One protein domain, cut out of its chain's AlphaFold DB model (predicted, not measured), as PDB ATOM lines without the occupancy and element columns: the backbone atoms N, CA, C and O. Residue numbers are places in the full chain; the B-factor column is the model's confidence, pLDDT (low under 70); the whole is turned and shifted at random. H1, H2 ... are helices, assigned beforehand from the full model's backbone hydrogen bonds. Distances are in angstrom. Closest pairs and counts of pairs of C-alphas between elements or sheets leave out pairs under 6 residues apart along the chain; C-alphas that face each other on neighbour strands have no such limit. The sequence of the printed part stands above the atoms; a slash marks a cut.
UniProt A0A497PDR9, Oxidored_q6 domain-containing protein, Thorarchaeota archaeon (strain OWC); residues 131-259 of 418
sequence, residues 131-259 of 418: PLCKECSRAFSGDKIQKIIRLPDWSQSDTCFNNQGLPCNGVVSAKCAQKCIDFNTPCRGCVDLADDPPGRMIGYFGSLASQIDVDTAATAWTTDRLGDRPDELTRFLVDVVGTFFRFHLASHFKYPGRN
ATOM      1  N   PRO A 131     180.967 156.412 228.357       95.56
ATOM      2  CA  PRO A 131     180.153 156.053 227.196       95.56
ATOM      3  C   PRO A 131     178.747 156.656 227.243       95.56
ATOM      4  O   PRO A 131     178.059 156.519 228.256       95.56
ATOM      5  N   LEU A 132     178.280 157.237 226.132       96.00
ATOM      6  CA  LEU A 132     176.968 157.891 226.064       96.00
ATOM      7  C   LEU A 132     175.824 156.930 226.415       96.00
ATOM      8  O   LEU A 132     174.883 157.310 227.107       96.00
ATOM      9  N   CYS A 133     175.916 155.668 225.985       95.31
ATOM     10  CA  CYS A 133     174.903 154.654 226.280       95.31
ATOM     11  C   CYS A 133     174.678 154.414 227.783       95.31
ATOM     12  O   CYS A 133     173.604 153.943 228.137       95.31
ATOM     13  N   LYS A 134     175.631 154.752 228.669       94.94
ATOM     14  CA  LYS A 134     175.440 154.637 230.129       94.94
ATOM     15  C   LYS A 134     174.495 155.695 230.704       94.94
ATOM     16  O   LYS A 134     173.923 155.471 231.762       94.94
ATOM     17  N   GLU A 135     174.341 156.829 230.023       92.50
ATOM     18  CA  GLU A 135     173.429 157.914 230.413       92.50
ATOM     19  C   GLU A 135     172.183 157.990 229.524       92.50
ATOM     20  O   GLU A 135     171.342 158.872 229.699       92.50
ATOM     21  N   CYS A 136     172.074 157.105 228.534       95.12
ATOM     22  CA  CYS A 136     170.929 157.069 227.643       95.12
ATOM     23  C   CYS A 136     169.731 156.461 228.378       95.12
ATOM     24  O   CYS A 136     169.809 155.345 228.882       95.12
ATOM     25  N   SER A 137     168.606 157.176 228.393       94.25
ATOM     26  CA  SER A 137     167.355 156.711 229.008       94.25
ATOM     27  C   SER A 137     166.651 155.601 228.221       94.25
ATOM     28  O   SER A 137     165.690 155.015 228.712       94.25
ATOM     29  N   ARG A 138     167.102 155.312 226.993       95.00
ATOM     30  CA  ARG A 138     166.442 154.361 226.096       95.00
ATOM     31  C   ARG A 138     166.758 152.916 226.468       95.00
ATOM     32  O   ARG A 138     167.916 152.553 226.661       95.00
ATOM     33  N   ALA A 139     165.735 152.070 226.473       95.00
ATOM     34  CA  ALA A 139     165.847 150.657 226.801       95.00
ATOM     35  C   ALA A 139     166.479 149.856 225.652       95.00
ATOM     36  O   ALA A 139     166.010 149.886 224.512       95.00
ATOM     37  N   PHE A 140     167.532 149.100 225.955       92.69
ATOM     38  CA  PHE A 140     168.114 148.137 225.024       92.69
ATOM     39  C   PHE A 140     167.265 146.861 225.010       92.69
ATOM     40  O   PHE A 140     167.115 146.226 226.052       92.69
ATOM     41  N   SER A 141     166.708 146.489 223.854       89.69
ATOM     42  CA  SER A 141     165.853 145.293 223.762       89.69
ATOM     43  C   SER A 141     166.647 144.006 223.523       89.69
ATOM     44  O   SER A 141     166.218 142.933 223.928       89.69
ATOM     45  N   GLY A 142     167.829 144.107 222.902       84.25
ATOM     46  CA  GLY A 142     168.644 142.950 222.506       84.25
ATOM     47  C   GLY A 142     168.195 142.269 221.212       84.25
ATOM     48  O   GLY A 142     168.913 141.406 220.703       84.25
ATOM     49  N   ASP A 143     167.066 142.690 220.647       87.19
ATOM     50  CA  ASP A 143     166.524 142.108 219.425       87.19
ATOM     51  C   ASP A 143     167.341 142.504 218.193       87.19
ATOM     52  O   ASP A 143     167.923 143.597 218.105       87.19
ATOM     53  N   LYS A 144     167.352 141.596 217.217       89.19
ATOM     54  CA  LYS A 144     167.809 141.871 215.854       89.19
ATOM     55  C   LYS A 144     166.757 142.697 215.122       89.19
ATOM     56  O   LYS A 144     165.556 142.518 215.336       89.19
ATOM     57  N   ILE A 145     167.211 143.598 214.259       91.06
ATOM     58  CA  ILE A 145     166.304 144.464 213.506       91.06
ATOM     59  C   ILE A 145     165.818 143.736 212.253       91.06
ATOM     60  O   ILE A 145     166.601 143.089 211.565       91.06
ATOM     61  N   GLN A 146     164.519 143.860 211.966       87.38
ATOM     62  CA  GLN A 146     163.916 143.345 210.728       87.38
ATOM     63  C   GLN A 146     164.007 144.344 209.574       87.38
ATOM     64  O   GLN A 146     163.784 143.980 208.434       87.38
ATOM     65  N   LYS A 147     164.250 145.623 209.877       89.56
ATOM     66  CA  LYS A 147     164.319 146.703 208.894       89.56
ATOM     67  C   LYS A 147     165.180 147.841 209.416       89.56
ATOM     68  O   LYS A 147     165.233 148.070 210.626       89.56
ATOM     69  N   ILE A 148     165.800 148.574 208.502       92.19
ATOM     70  CA  ILE A 148     166.334 149.910 208.778       92.19
ATOM     71  C   ILE A 148     165.196 150.903 208.562       92.19
ATOM     72  O   ILE A 148     164.380 150.730 207.659       92.19
ATOM     73  N   ILE A 149     165.118 151.924 209.406       91.88
ATOM     74  CA  ILE A 149     164.150 153.011 209.262       91.88
ATOM     75  C   ILE A 149     164.875 154.346 209.188       91.88
ATOM     76  O   ILE A 149     165.945 154.527 209.775       91.88
ATOM     77  N   ARG A 150     164.255 155.290 208.488       92.19
ATOM     78  CA  ARG A 150     164.677 156.688 208.457       92.19
ATOM     79  C   ARG A 150     163.921 157.477 209.523       92.19
ATOM     80  O   ARG A 150     162.897 157.031 210.040       92.19
ATOM     81  N   LEU A 151     164.419 158.665 209.854       91.25
ATOM     82  CA  LEU A 151     163.789 159.531 210.854       91.25
ATOM     83  C   LEU A 151     162.325 159.920 210.528       91.25
ATOM     84  O   LEU A 151     161.532 159.943 211.466       91.25
ATOM     85  N   PRO A 152     161.921 160.167 209.262       91.75
ATOM     86  CA  PRO A 152     160.522 160.437 208.899       91.75
ATOM     87  C   PRO A 152     159.547 159.304 209.255       91.75
ATOM     88  O   PRO A 152     158.390 159.562 209.580       91.75
ATOM     89  N   ASP A 153     160.025 158.058 209.224       89.88
ATOM     90  CA  ASP A 153     159.240 156.857 209.537       89.88
ATOM     91  C   ASP A 153     159.298 156.479 211.024       89.88
ATOM     92  O   ASP A 153     158.664 155.510 211.460       89.88
ATOM     93  N   TRP A 154     160.081 157.210 211.819       92.31
ATOM     94  CA  TRP A 154     160.243 156.930 213.234       92.31
ATOM     95  C   TRP A 154     159.025 157.400 214.032       92.31
ATOM     96  O   TRP A 154     158.527 158.512 213.879       92.31
ATOM     97  N   SER A 155     158.566 156.542 214.939       89.19
ATOM     98  CA  SER A 155     157.501 156.846 215.893       89.19
ATOM     99  C   SER A 155     158.057 156.824 217.308       89.19
ATOM    100  O   SER A 155     158.968 156.055 217.615       89.19
ATOM    101  N   GLN A 156     157.493 157.656 218.184       88.00
ATOM    102  CA  GLN A 156     158.014 157.796 219.536       88.00
ATOM    103  C   GLN A 156     157.985 156.470 220.301       88.00
ATOM    104  O   GLN A 156     156.959 155.804 220.403       88.00
ATOM    105  N   SER A 157     159.148 156.109 220.830       91.81
ATOM    106  CA  SER A 157     159.404 154.868 221.549       91.81
ATOM    107  C   SER A 157     160.553 155.085 222.525       91.81
ATOM    108  O   SER A 157     161.480 155.845 222.221       91.81
ATOM    109  N   ASP A 158     160.519 154.382 223.655       94.12
ATOM    110  CA  ASP A 158     161.592 154.370 224.652       94.12
ATOM    111  C   ASP A 158     162.682 153.339 224.325       94.12
ATOM    112  O   ASP A 158     163.714 153.289 224.990       94.12
ATOM    113  N   THR A 159     162.506 152.519 223.286       95.38
ATOM    114  CA  THR A 159     163.525 151.561 222.839       95.38
ATOM    115  C   THR A 159     164.766 152.292 222.302       95.38
ATOM    116  O   THR A 159     164.709 153.426 221.809       95.38
ATOM    117  N   CYS A 160     165.933 151.655 222.377       96.00
ATOM    118  CA  CYS A 160     167.161 152.129 221.746       96.00
ATOM    119  C   CYS A 160     166.942 152.360 220.244       96.00
ATOM    120  O   CYS A 160     166.366 151.511 219.569       96.00
ATOM    121  N   PHE A 161     167.429 153.481 219.703       96.69
ATOM    122  CA  PHE A 161     167.330 153.776 218.268       96.69
ATOM    123  C   PHE A 161     167.925 152.657 217.403       96.69
ATOM    124  O   PHE A 161     167.288 152.215 216.452       96.69
ATOM    125  N   ASN A 162     169.082 152.115 217.799       96.00
ATOM    126  CA  ASN A 162     169.720 151.026 217.061       96.00
ATOM    127  C   ASN A 162     168.872 149.742 217.054       96.00
ATOM    128  O   ASN A 162     168.786 149.101 216.013       96.00
ATOM    129  N   ASN A 163     168.191 149.390 218.157       94.56
ATOM    130  CA  ASN A 163     167.266 148.243 218.182       94.56
ATOM    131  C   ASN A 163     165.957 148.498 217.410       94.56
ATOM    132  O   ASN A 163     165.218 147.557 217.150       94.56
ATOM    133  N   GLN A 164     165.660 149.747 217.040       94.19
ATOM    134  CA  GLN A 164     164.521 150.098 216.181       94.19
ATOM    135  C   GLN A 164     164.887 150.131 214.689       94.19
ATOM    136  O   GLN A 164     164.009 150.327 213.854       94.19
ATOM    137  N   GLY A 165     166.171 149.969 214.352       93.88
ATOM    138  CA  GLY A 165     166.668 150.107 212.986       93.88
ATOM    139  C   GLY A 165     167.033 151.536 212.587       93.88
ATOM    140  O   GLY A 165     167.233 151.785 211.404       93.88
ATOM    141  N   LEU A 166     167.141 152.469 213.540       94.38
ATOM    142  CA  LEU A 166     167.590 153.840 213.298       94.38
ATOM    143  C   LEU A 166     169.060 153.993 213.738       94.38
ATOM    144  O   LEU A 166     169.334 153.938 214.945       94.38
ATOM    145  N   PRO A 167     170.019 154.182 212.810       95.12
ATOM    146  CA  PRO A 167     171.435 154.295 213.152       95.12
ATOM    147  C   PRO A 167     171.712 155.418 214.161       95.12
ATOM    148  O   PRO A 167     171.413 156.589 213.931       95.12
ATOM    149  N   CYS A 168     172.314 155.061 215.292       96.56
ATOM    150  CA  CYS A 168     172.683 155.977 216.363       96.56
ATOM    151  C   CYS A 168     174.125 155.721 216.800       96.56
ATOM    152  O   CYS A 168     174.426 154.693 217.412       96.56
ATOM    153  N   ASN A 169     175.002 156.704 216.580       97.00
ATOM    154  CA  ASN A 169     176.436 156.609 216.875       97.00
ATOM    155  C   ASN A 169     176.764 156.644 218.382       97.00
ATOM    156  O   ASN A 169     177.929 156.669 218.768       97.00
ATOM    157  N   GLY A 170     175.759 156.611 219.266       96.50
ATOM    158  CA  GLY A 170     175.963 156.671 220.717       96.50
ATOM    159  C   GLY A 170     176.779 155.502 221.273       96.50
ATOM    160  O   GLY A 170     177.451 155.657 222.285       96.50
ATOM    161  N   VAL A 171     176.778 154.361 220.578       95.38
ATOM    162  CA  VAL A 171     177.556 153.161 220.934       95.38
ATOM    163  C   VAL A 171     179.064 153.385 220.794       95.38
ATOM    164  O   VAL A 171     179.847 152.756 221.499       95.38
ATOM    165  N   VAL A 172     179.469 154.303 219.915       96.56
ATOM    166  CA  VAL A 172     180.873 154.661 219.666       96.56
ATOM    167  C   VAL A 172     181.225 156.058 220.184       96.56
ATOM    168  O   VAL A 172     182.291 156.576 219.862       96.56
ATOM    169  N   SER A 173     180.343 156.663 220.989       96.62
ATOM    170  CA  SER A 173     180.489 158.039 221.470       96.62
ATOM    171  C   SER A 173     180.556 158.136 222.989       96.62
ATOM    172  O   SER A 173     179.897 157.379 223.711       96.62
ATOM    173  N   ALA A 174     181.303 159.119 223.483       95.25
ATOM    174  CA  ALA A 174     181.263 159.515 224.886       95.25
ATOM    175  C   ALA A 174     180.076 160.457 225.164       95.25
ATOM    176  O   ALA A 174     179.456 161.006 224.247       95.25
ATOM    177  N   LYS A 175     179.743 160.640 226.446       92.31
ATOM    178  CA  LYS A 175     178.775 161.645 226.897       92.31
ATOM    179  C   LYS A 175     179.227 163.045 226.465       92.31
ATOM    180  O   LYS A 175     180.419 163.337 226.445       92.31
ATOM    181  N   CYS A 176     178.270 163.912 226.152       91.25
ATOM    182  CA  CYS A 176     178.511 165.324 225.862       91.25
ATOM    183  C   CYS A 176     177.499 166.197 226.615       91.25
ATOM    184  O   CYS A 176     176.478 165.700 227.089       91.25
ATOM    185  N   ALA A 177     177.761 167.502 226.708       84.69
ATOM    186  CA  ALA A 177     176.900 168.432 227.443       84.69
ATOM    187  C   ALA A 177     175.543 168.707 226.760       84.69
ATOM    188  O   ALA A 177     174.617 169.184 227.404       84.69
ATOM    189  N   GLN A 178     175.419 168.421 225.459       87.81
ATOM    190  CA  GLN A 178     174.287 168.835 224.621       87.81
ATOM    191  C   GLN A 178     173.658 167.649 223.864       87.81
ATOM    192  O   GLN A 178     173.527 167.651 222.635       87.81
ATOM    193  N   LYS A 179     173.319 166.591 224.607       92.25
ATOM    194  CA  LYS A 179     172.936 165.268 224.089       92.25
ATOM    195  C   LYS A 179     171.739 165.330 223.126       92.25
ATOM    196  O   LYS A 179     170.609 165.556 223.537       92.25
ATOM    197  N   CYS A 180     171.956 165.020 221.842       95.69
ATOM    198  CA  CYS A 180     170.878 164.975 220.836       95.69
ATOM    199  C   CYS A 180     169.767 163.968 221.193       95.69
ATOM    200  O   CYS A 180     168.602 164.176 220.852       95.69
ATOM    201  N   ILE A 181     170.133 162.884 221.886       95.69
ATOM    202  CA  ILE A 181     169.219 161.798 222.267       95.69
ATOM    203  C   ILE A 181     168.093 162.260 223.199       95.69
ATOM    204  O   ILE A 181     167.022 161.653 223.164       95.69
ATOM    205  N   ASP A 182     168.306 163.348 223.944       95.12
ATOM    206  CA  ASP A 182     167.308 163.948 224.836       95.12
ATOM    207  C   ASP A 182     166.197 164.658 224.036       95.12
ATOM    208  O   ASP A 182     165.094 164.845 224.538       95.12
ATOM    209  N   PHE A 183     166.451 164.958 222.755       95.44
ATOM    210  CA  PHE A 183     165.536 165.624 221.819       95.44
ATOM    211  C   PHE A 183     165.036 164.676 220.723       95.44
ATOM    212  O   PHE A 183     164.842 165.079 219.575       95.44
ATOM    213  N   ASN A 184     164.906 163.381 221.039       95.19
ATOM    214  CA  ASN A 184     164.489 162.341 220.089       95.19
ATOM    215  C   ASN A 184     165.307 162.334 218.778       95.19
ATOM    216  O   ASN A 184     164.794 162.018 217.707       95.19
ATOM    217  N   THR A 185     166.598 162.669 218.858       95.12
ATOM    218  CA  THR A 185     167.513 162.682 217.710       95.12
ATOM    219  C   THR A 185     168.663 161.699 217.948       95.12
ATOM    220  O   THR A 185     169.312 161.776 218.994       95.12
ATOM    221  N   PRO A 186     168.957 160.773 217.016       96.19
ATOM    222  CA  PRO A 186     170.096 159.870 217.150       96.19
ATOM    223  C   PRO A 186     171.411 160.619 217.378       96.19
ATOM    224  O   PRO A 186     171.649 161.691 216.819       96.19
ATOM    225  N   CYS A 187     172.294 160.041 218.193       96.56
ATOM    226  CA  CYS A 187     173.636 160.580 218.372       96.56
ATOM    227  C   CYS A 187     174.387 160.564 217.033       96.56
ATOM    228  O   CYS A 187     174.355 159.578 216.291       96.56
ATOM    229  N   ARG A 188     175.083 161.666 216.743       94.56
ATOM    230  CA  ARG A 188     175.788 161.882 215.475       94.56
ATOM    231  C   ARG A 188     177.273 161.520 215.513       94.56
ATOM    232  O   ARG A 188     177.904 161.554 214.466       94.56
ATOM    233  N   GLY A 189     177.820 161.191 216.684       95.25
ATOM    234  CA  GLY A 189     179.216 160.769 216.806       95.25
ATOM    235  C   GLY A 189     180.237 161.902 216.831       95.25
ATOM    236  O   GLY A 189     181.327 161.724 216.315       95.25
ATOM    237  N   CYS A 190     179.903 163.078 217.379       94.56
ATOM    238  CA  CYS A 190     180.860 164.192 217.429       94.56
ATOM    239  C   CYS A 190     181.907 164.066 218.551       94.56
ATOM    240  O   CYS A 190     182.959 164.688 218.453       94.56
ATOM    241  N   VAL A 191     181.636 163.293 219.606       95.00
ATOM    242  CA  VAL A 191     182.604 162.986 220.671       95.00
ATOM    243  C   VAL A 191     182.859 161.489 220.631       95.00
ATOM    244  O   VAL A 191     182.041 160.711 221.124       95.00
ATOM    245  N   ASP A 192     183.953 161.083 220.007       92.62
ATOM    246  CA  ASP A 192     184.316 159.686 219.830       92.62
ATOM    247  C   ASP A 192     184.830 159.033 221.120       92.62
ATOM    248  O   ASP A 192     185.301 159.677 222.058       92.62
ATOM    249  N   LEU A 193     184.683 157.710 221.178       93.38
ATOM    250  CA  LEU A 193     185.151 156.855 222.276       93.38
ATOM    251  C   LEU A 193     185.970 155.654 221.773       93.38
ATOM    252  O   LEU A 193     186.435 154.821 222.549       93.38
ATOM    253  N   ALA A 194     186.100 155.515 220.460       89.88
ATOM    254  CA  ALA A 194     186.717 154.380 219.801       89.88
ATOM    255  C   ALA A 194     187.840 154.848 218.880       89.88
ATOM    256  O   ALA A 194     187.730 155.918 218.304       89.88
ATOM    257  N   ASP A 195     188.855 154.007 218.676       87.88
ATOM    258  CA  ASP A 195     189.954 154.319 217.748       87.88
ATOM    259  C   ASP A 195     189.480 154.383 216.284       87.88
ATOM    260  O   ASP A 195     189.993 155.158 215.487       87.88
ATOM    261  N   ASP A 196     188.468 153.579 215.934       92.56
ATOM    262  CA  ASP A 196     187.785 153.608 214.634       92.56
ATOM    263  C   ASP A 196     186.260 153.640 214.843       92.56
ATOM    264  O   ASP A 196     185.594 152.596 214.793       92.56
ATOM    265  N   PRO A 197     185.681 154.817 215.153       94.81
ATOM    266  CA  PRO A 197     184.247 154.948 215.392       94.81
ATOM    267  C   PRO A 197     183.394 154.501 214.195       94.81
ATOM    268  O   PRO A 197     182.462 153.723 214.426       94.81
ATOM    269  N   PRO A 198     183.699 154.890 212.934       96.00
ATOM    270  CA  PRO A 198     182.941 154.425 211.775       96.00
ATOM    271  C   PRO A 198     182.952 152.902 211.631       96.00
ATOM    272  O   PRO A 198     181.883 152.295 211.555       96.00
ATOM    273  N   GLY A 199     184.127 152.263 211.652       95.62
ATOM    274  CA  GLY A 199     184.227 150.811 211.491       95.62
ATOM    275  C   GLY A 199     183.531 150.044 212.616       95.62
ATOM    276  O   GLY A 199     182.790 149.091 212.353       95.62
ATOM    277  N   ARG A 200     183.675 150.497 213.872       96.12
ATOM    278  CA  ARG A 200     182.964 149.893 215.012       96.12
ATOM    279  C   ARG A 200     181.451 150.065 214.907       96.12
ATOM    280  O   ARG A 200     180.727 149.111 215.190       96.12
ATOM    281  N   MET A 201     180.966 151.235 214.492       95.69
ATOM    282  CA  MET A 201     179.531 151.467 214.326       95.69
ATOM    283  C   MET A 201     178.954 150.627 213.183       95.69
ATOM    284  O   MET A 201     177.902 150.016 213.362       95.69
ATOM    285  N   ILE A 202     179.648 150.540 212.044       94.88
ATOM    286  CA  ILE A 202     179.245 149.697 210.908       94.88
ATOM    287  C   ILE A 202     179.185 148.228 211.331       94.88
ATOM    288  O   ILE A 202     178.181 147.565 211.083       94.88
ATOM    289  N   GLY A 203     180.209 147.722 212.026       94.06
ATOM    290  CA  GLY A 203     180.222 146.344 212.524       94.06
ATOM    291  C   GLY A 203     179.108 146.063 213.537       94.06
ATOM    292  O   GLY A 203     178.432 145.034 213.460       94.06
ATOM    293  N   TYR A 204     178.868 146.996 214.464       93.94
ATOM    294  CA  TYR A 204     177.791 146.897 215.448       93.94
ATOM    295  C   TYR A 204     176.407 146.899 214.785       93.94
ATOM    296  O   TYR A 204     175.597 146.004 215.033       93.94
ATOM    297  N   PHE A 205     176.138 147.876 213.920       92.12
ATOM    298  CA  PHE A 205     174.845 148.018 213.259       92.12
ATOM    299  C   PHE A 205     174.592 146.886 212.261       92.12
ATOM    300  O   PHE A 205     173.513 146.302 212.267       92.12
ATOM    301  N   GLY A 206     175.610 146.492 211.491       90.00
ATOM    302  CA  GLY A 206     175.564 145.322 210.612       90.00
ATOM    303  C   GLY A 206     175.235 144.032 211.371       90.00
ATOM    304  O   GLY A 206     174.453 143.213 210.899       90.00
ATOM    305  N   SER A 207     175.738 143.885 212.600       90.12
ATOM    306  CA  SER A 207     175.395 142.745 213.461       90.12
ATOM    307  C   SER A 207     173.936 142.759 213.929       90.12
ATOM    308  O   SER A 207     173.378 141.692 214.198       90.12
ATOM    309  N   LEU A 208     173.311 143.932 214.078       89.56
ATOM    310  CA  LEU A 208     171.876 144.045 214.366       89.56
ATOM    311  C   LEU A 208     171.036 143.760 213.119       89.56
ATOM    312  O   LEU A 208     169.997 143.113 213.233       89.56
ATOM    313  N   ALA A 209     171.520 144.194 211.955       86.00
ATOM    314  CA  ALA A 209     170.903 144.072 210.637       86.00
ATOM    315  C   ALA A 209     170.967 142.662 210.019       86.00
ATOM    316  O   ALA A 209     170.654 142.492 208.847       86.00
ATOM    317  N   SER A 210     171.342 141.628 210.778       82.12
ATOM    318  CA  SER A 210     171.554 140.271 210.248       82.12
ATOM    319  C   SER A 210     170.296 139.578 209.700       82.12
ATOM    320  O   SER A 210     170.390 138.455 209.220       82.12
ATOM    321  N   GLN A 211     169.119 140.187 209.859       83.94
ATOM    322  CA  GLN A 211     167.831 139.681 209.371       83.94
ATOM    323  C   GLN A 211     167.235 140.554 208.257       83.94
ATOM    324  O   GLN A 211     166.103 140.318 207.854       83.94
ATOM    325  N   ILE A 212     167.991 141.543 207.772       85.44
ATOM    326  CA  ILE A 212     167.595 142.417 206.665       85.44
ATOM    327  C   ILE A 212     167.876 141.721 205.339       85.44
ATOM    328  O   ILE A 212     168.917 141.075 205.185       85.44
ATOM    329  N   ASP A 213     166.961 141.877 204.388       83.06
ATOM    330  CA  ASP A 213     167.142 141.347 203.039       83.06
ATOM    331  C   ASP A 213     168.172 142.178 202.259       83.06
ATOM    332  O   ASP A 213     168.061 143.405 202.150       83.06
ATOM    333  N   VAL A 214     169.181 141.496 201.716       84.69
ATOM    334  CA  VAL A 214     170.250 142.091 200.907       84.69
ATOM    335  C   VAL A 214     170.301 141.354 199.581       84.69
ATOM    336  O   VAL A 214     170.453 140.128 199.549       84.69
ATOM    337  N   ASP A 215     170.205 142.096 198.478       85.19
ATOM    338  CA  ASP A 215     170.279 141.494 197.154       85.19
ATOM    339  C   ASP A 215     171.696 140.967 196.931       85.19
ATOM    340  O   ASP A 215     172.669 141.722 196.895       85.19
ATOM    341  N   THR A 216     171.818 139.651 196.777       85.12
ATOM    342  CA  THR A 216     173.086 138.989 196.483       85.12
ATOM    343  C   THR A 216     172.973 138.183 195.198       85.12
ATOM    344  O   THR A 216     171.960 137.546 194.905       85.12
ATOM    345  N   ALA A 217     174.032 138.225 194.398       82.88
ATOM    346  CA  ALA A 217     174.125 137.532 193.128       82.88
ATOM    347  C   ALA A 217     175.432 136.738 193.051       82.88
ATOM    348  O   ALA A 217     176.504 137.224 193.413       82.88
ATOM    349  N   ALA A 218     175.363 135.527 192.506       84.81
ATOM    350  CA  ALA A 218     176.549 134.776 192.114       84.81
ATOM    351  C   ALA A 218     176.953 135.133 190.674       84.81
ATOM    352  O   ALA A 218     176.112 135.401 189.815       84.81
ATOM    353  N   THR A 219     178.252 135.112 190.394       77.69
ATOM    354  CA  THR A 219     178.814 135.233 189.042       77.69
ATOM    355  C   THR A 219     179.756 134.066 188.762       77.69
ATOM    356  O   THR A 219     180.087 133.294 189.657       77.69
ATOM    357  N   ALA A 220     180.259 133.966 187.528       83.19
ATOM    358  CA  ALA A 220     181.270 132.970 187.170       83.19
ATOM    359  C   ALA A 220     182.590 133.095 187.967       83.19
ATOM    360  O   ALA A 220     183.381 132.158 187.969       83.19
ATOM    361  N   TRP A 221     182.833 134.234 188.628       77.12
ATOM    362  CA  TRP A 221     184.116 134.567 189.261       77.12
ATOM    363  C   TRP A 221     184.022 134.838 190.767       77.12
ATOM    364  O   TRP A 221     185.047 134.971 191.427       77.12
ATOM    365  N   THR A 222     182.811 134.955 191.310       73.06
ATOM    366  CA  THR A 222     182.570 135.250 192.728       73.06
ATOM    367  C   THR A 222     181.185 134.760 193.142       73.06
ATOM    368  O   THR A 222     180.236 134.865 192.361       73.06
ATOM    369  N   THR A 223     181.068 134.234 194.357       72.38
ATOM    370  CA  THR A 223     179.789 133.987 195.029       72.38
ATOM    371  C   THR A 223     179.468 135.189 195.920       72.38
ATOM    372  O   THR A 223     180.377 135.811 196.462       72.38
ATOM    373  N   ASP A 224     178.186 135.539 196.050       74.94
ATOM    374  CA  ASP A 224     177.707 136.531 197.027       74.94
ATOM    375  C   ASP A 224     178.179 137.988 196.803       74.94
ATOM    376  O   ASP A 224     178.432 138.725 197.757       74.94
ATOM    377  N   ARG A 225     178.267 138.454 195.543       81.81
ATOM    378  CA  ARG A 225     178.381 139.907 195.282       81.81
ATOM    379  C   ARG A 225     177.041 140.595 195.549       81.81
ATOM    380  O   ARG A 225     176.002 139.965 195.377       81.81
ATOM    381  N   LEU A 226     177.058 141.892 195.867       82.50
ATOM    382  CA  LEU A 226     175.832 142.697 195.873       82.50
ATOM    383  C   LEU A 226     175.190 142.658 194.479       82.50
ATOM    384  O   LEU A 226     175.883 142.796 193.463       82.50
ATOM    385  N   GLY A 227     173.892 142.378 194.445       81.50
ATOM    386  CA  GLY A 227     173.091 142.402 193.233       81.50
ATOM    387  C   GLY A 227     172.691 143.826 192.840       81.50
ATOM    388  O   GLY A 227     172.962 144.791 193.550       81.50
ATOM    389  N   ASP A 228     172.082 143.952 191.662       81.62
ATOM    390  CA  ASP A 228     171.725 145.249 191.075       81.62
ATOM    391  C   ASP A 228     170.294 145.695 191.452       81.62
ATOM    392  O   ASP A 228     169.855 146.778 191.054       81.62
ATOM    393  N   ARG A 229     169.522 144.866 192.175       81.62
ATOM    394  CA  ARG A 229     168.140 145.190 192.553       81.62
ATOM    395  C   ARG A 229     168.135 146.035 193.831       81.62
ATOM    396  O   ARG A 229     168.823 145.685 194.782       81.62
ATOM    397  N   PRO A 230     167.300 147.089 193.913       79.25
ATOM    398  CA  PRO A 230     167.108 147.812 195.164       79.25
ATOM    399  C   PRO A 230     166.550 146.888 196.252       79.25
ATOM    400  O   PRO A 230     165.453 146.343 196.087       79.25
ATOM    401  N   ASP A 231     167.265 146.784 197.365       84.44
ATOM    402  CA  ASP A 231     166.951 145.969 198.543       84.44
ATOM    403  C   ASP A 231     166.618 146.839 199.771       84.44
ATOM    404  O   ASP A 231     166.553 148.069 199.687       84.44
ATOM    405  N   GLU A 232     166.343 146.217 200.918       82.50
ATOM    406  CA  GLU A 232     166.006 146.952 202.142       82.50
ATOM    407  C   GLU A 232     167.177 147.811 202.636       82.50
ATOM    408  O   GLU A 232     166.975 148.944 203.079       82.50
ATOM    409  N   LEU A 233     168.411 147.320 202.511       84.50
ATOM    410  CA  LEU A 233     169.598 148.065 202.917       84.50
ATOM    411  C   LEU A 233     169.740 149.364 202.109       84.50
ATOM    412  O   LEU A 233     169.829 150.448 202.685       84.50
ATOM    413  N   THR A 234     169.725 149.265 200.783       81.56
ATOM    414  CA  THR A 234     169.942 150.389 199.859       81.56
ATOM    415  C   THR A 234     168.798 151.401 199.865       81.56
ATOM    416  O   THR A 234     169.043 152.590 199.666       81.56
ATOM    417  N   ARG A 235     167.558 150.975 200.140       82.81
ATOM    418  CA  ARG A 235     166.395 151.881 200.223       82.81
ATOM    419  C   ARG A 235     166.364 152.724 201.493       82.81
ATOM    420  O   ARG A 235     165.889 153.856 201.450       82.81
ATOM    421  N   PHE A 236     166.821 152.178 202.618       86.56
ATOM    422  CA  PHE A 236     166.691 152.845 203.917       86.56
ATOM    423  C   PHE A 236     167.997 153.467 204.418       86.56
ATOM    424  O   PHE A 236     167.955 154.440 205.170       86.56
ATOM    425  N   LEU A 237     169.154 152.977 203.969       88.69
ATOM    426  CA  LEU A 237     170.465 153.551 204.267       88.69
ATOM    427  C   LEU A 237     170.972 154.402 203.089       88.69
ATOM    428  O   LEU A 237     171.998 154.114 202.477       88.69
ATOM    429  N   VAL A 238     170.233 155.470 202.779       88.94
ATOM    430  CA  VAL A 238     170.475 156.325 201.598       88.94
ATOM    431  C   VAL A 238     171.759 157.167 201.676       88.94
ATOM    432  O   VAL A 238     172.258 157.622 200.651       88.94
ATOM    433  N   ASP A 239     172.322 157.357 202.874       92.06
ATOM    434  CA  ASP A 239     173.541 158.143 203.095       92.06
ATOM    435  C   ASP A 239     174.518 157.449 204.055       92.06
ATOM    436  O   ASP A 239     174.656 157.810 205.227       92.06
ATOM    437  N   VAL A 240     175.229 156.436 203.557       92.12
ATOM    438  CA  VAL A 240     176.239 155.695 204.335       92.12
ATOM    439  C   VAL A 240     177.324 156.635 204.879       92.12
ATOM    440  O   VAL A 240     177.716 156.540 206.044       92.12
ATOM    441  N   VAL A 241     177.791 157.567 204.045       93.44
ATOM    442  CA  VAL A 241     178.905 158.468 204.360       93.44
ATOM    443  C   VAL A 241     178.513 159.426 205.482       93.44
ATOM    444  O   VAL A 241     179.169 159.466 206.522       93.44
ATOM    445  N   GLY A 242     177.411 160.153 205.327       93.69
ATOM    446  CA  GLY A 242     176.919 161.061 206.356       93.69
ATOM    447  C   GLY A 242     176.317 160.353 207.567       93.69
ATOM    448  O   GLY A 242     176.168 161.004 208.600       93.69
ATOM    449  N   THR A 243     176.016 159.052 207.516       93.88
ATOM    450  CA  THR A 243     175.556 158.293 208.695       93.88
ATOM    451  C   THR A 243     176.712 157.850 209.591       93.88
ATOM    452  O   THR A 243     176.653 158.062 210.805       93.88
ATOM    453  N   PHE A 244     177.765 157.261 209.015       95.50
ATOM    454  CA  PHE A 244     178.838 156.621 209.793       95.50
ATOM    455  C   PHE A 244     180.142 157.416 209.826       95.50
ATOM    456  O   PHE A 244     180.908 157.293 210.775       95.50
ATOM    457  N   PHE A 245     180.395 158.251 208.819       96.31
ATOM    458  CA  PHE A 245     181.652 158.987 208.667       96.31
ATOM    459  C   PHE A 245     181.487 160.492 208.872       96.31
ATOM    460  O   PHE A 245     182.431 161.236 208.620       96.31
ATOM    461  N   ARG A 246     180.320 160.951 209.357       96.00
ATOM    462  CA  ARG A 246     179.960 162.378 209.462       96.00
ATOM    463  C   ARG A 246     181.090 163.252 209.980       96.00
ATOM    464  O   ARG A 246     181.351 164.281 209.383       96.00
ATOM    465  N   PHE A 247     181.735 162.840 211.068       97.00
ATOM    466  CA  PHE A 247     182.819 163.598 211.691       97.00
ATOM    467  C   PHE A 247     184.216 163.034 211.424       97.00
ATOM    468  O   PHE A 247     185.190 163.663 211.805       97.00
ATOM    469  N   HIS A 248     184.324 161.880 210.768       96.31
ATOM    470  CA  HIS A 248     185.563 161.101 210.696       96.31
ATOM    471  C   HIS A 248     185.987 160.763 209.265       96.31
ATOM    472  O   HIS A 248     186.902 159.964 209.078       96.31
ATOM    473  N   LEU A 249     185.342 161.329 208.235       96.06
ATOM    474  CA  LEU A 249     185.671 160.987 206.850       96.06
ATOM    475  C   LEU A 249     187.136 161.300 206.519       96.06
ATOM    476  O   LEU A 249     187.816 160.461 205.935       96.06
ATOM    477  N   ALA A 250     187.622 162.472 206.936       95.38
ATOM    478  CA  ALA A 250     188.993 162.906 206.681       95.38
ATOM    479  C   ALA A 250     190.032 162.102 207.480       95.38
ATOM    480  O   ALA A 250     191.092 161.787 206.952       95.38
ATOM    481  N   SER A 251     189.729 161.723 208.726       94.12
ATOM    482  CA  SER A 251     190.617 160.865 209.521       94.12
ATOM    483  C   SER A 251     190.607 159.401 209.076       94.12
ATOM    484  O   SER A 251     191.606 158.705 209.234       94.12
ATOM    485  N   HIS A 252     189.495 158.914 208.518       94.38
ATOM    486  CA  HIS A 252     189.367 157.522 208.084       94.38
ATOM    487  C   HIS A 252     189.936 157.299 206.673       94.38
ATOM    488  O   HIS A 252     190.619 156.302 206.432       94.38
ATOM    489  N   PHE A 253     189.710 158.228 205.735       92.12
ATOM    490  CA  PHE A 253     190.223 158.141 204.364       92.12
ATOM    491  C   PHE A 253     191.277 159.216 204.087       92.12
ATOM    492  O   PHE A 253     190.969 160.393 203.934       92.12
ATOM    493  N   LYS A 254     192.532 158.781 203.923       82.19
ATOM    494  CA  LYS A 254     193.691 159.669 203.703       82.19
ATOM    495  C   LYS A 254     193.728 160.361 202.339       82.19
ATOM    496  O   LYS A 254     194.506 161.290 202.140       82.19
ATOM    497  N   TYR A 255     192.945 159.874 201.380       84.50
ATOM    498  CA  TYR A 255     192.901 160.420 200.030       84.50
ATOM    499  C   TYR A 255     191.504 160.945 199.729       84.50
ATOM    500  O   TYR A 255     190.526 160.273 200.071       84.50
ATOM    501  N   PRO A 256     191.400 162.101 199.059       84.06
ATOM    502  CA  PRO A 256     190.112 162.624 198.667       84.06
ATOM    503  C   PRO A 256     189.421 161.699 197.664       84.06
ATOM    504  O   PRO A 256     190.051 161.036 196.831       84.06
ATOM    505  N   GLY A 257     188.098 161.668 197.764       89.56
ATOM    506  CA  GLY A 257     187.213 161.036 196.806       89.56
ATOM    507  C   GLY A 257     187.250 161.728 195.446       89.56
ATOM    508  O   GLY A 257     187.863 162.776 195.249       89.56
ATOM    509  N   ARG A 258     186.600 161.087 194.474       90.12
ATOM    510  CA  ARG A 258     186.601 161.503 193.062       90.12
ATOM    511  C   ARG A 258     185.237 161.981 192.580       90.12
ATOM    512  O   ARG A 258     185.054 162.156 191.377       90.12
ATOM    513  N   ASN A 259     184.273 162.138 193.487       91.06
ATOM    514  CA  ASN A 259     182.972 162.660 193.098       91.06
ATOM    515  C   ASN A 259     183.144 164.113 192.634       91.06
ATOM    516  O   ASN A 259     183.978 164.830 193.187       91.06
TER     517      ASN A 259
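This is residues 131 to 259 of the 418 residues of the protein "Oxidored_q6 domain-containing protein" of Thorarchaeota archaeon (strain OWC) (UniProt A0A497PDR9). With little regular structure, a loop-built body holds helix H3 packed on short H1 and H5. A folded-back loop between H3 and H4 makes the length; residues 254 to 259 stick out. Six named helices, H1 to H6, hold 34 of 129 printed residues, with no named strand: all helix. It is compact, with radius of gyration of the C-alphas 15.9 A, spanning 53 by 35 by 23 A.

H1 is residues 169 to 172, from C-alpha (176.436, 156.609, 216.875); H2 180 to 183; H3 197 to 208, 16.5 A long; H4 232 to 236; H5 240 to 244; H6 249 to 252, to C-alpha (189.367, 157.522, 208.084).

H3 touches H5 with residues 197 to 202 alone, closest C-alphas Pro 198 and Phe 244, 5.1 A. H2, H4 and H6 touch no helix. H3, H4 and H5 have every O i to N i+4 pair within hydrogen-bond range.

Links H2 to H3 and H3 to H4 are long. The printed part has no cut and no residue under 70 pLDDT.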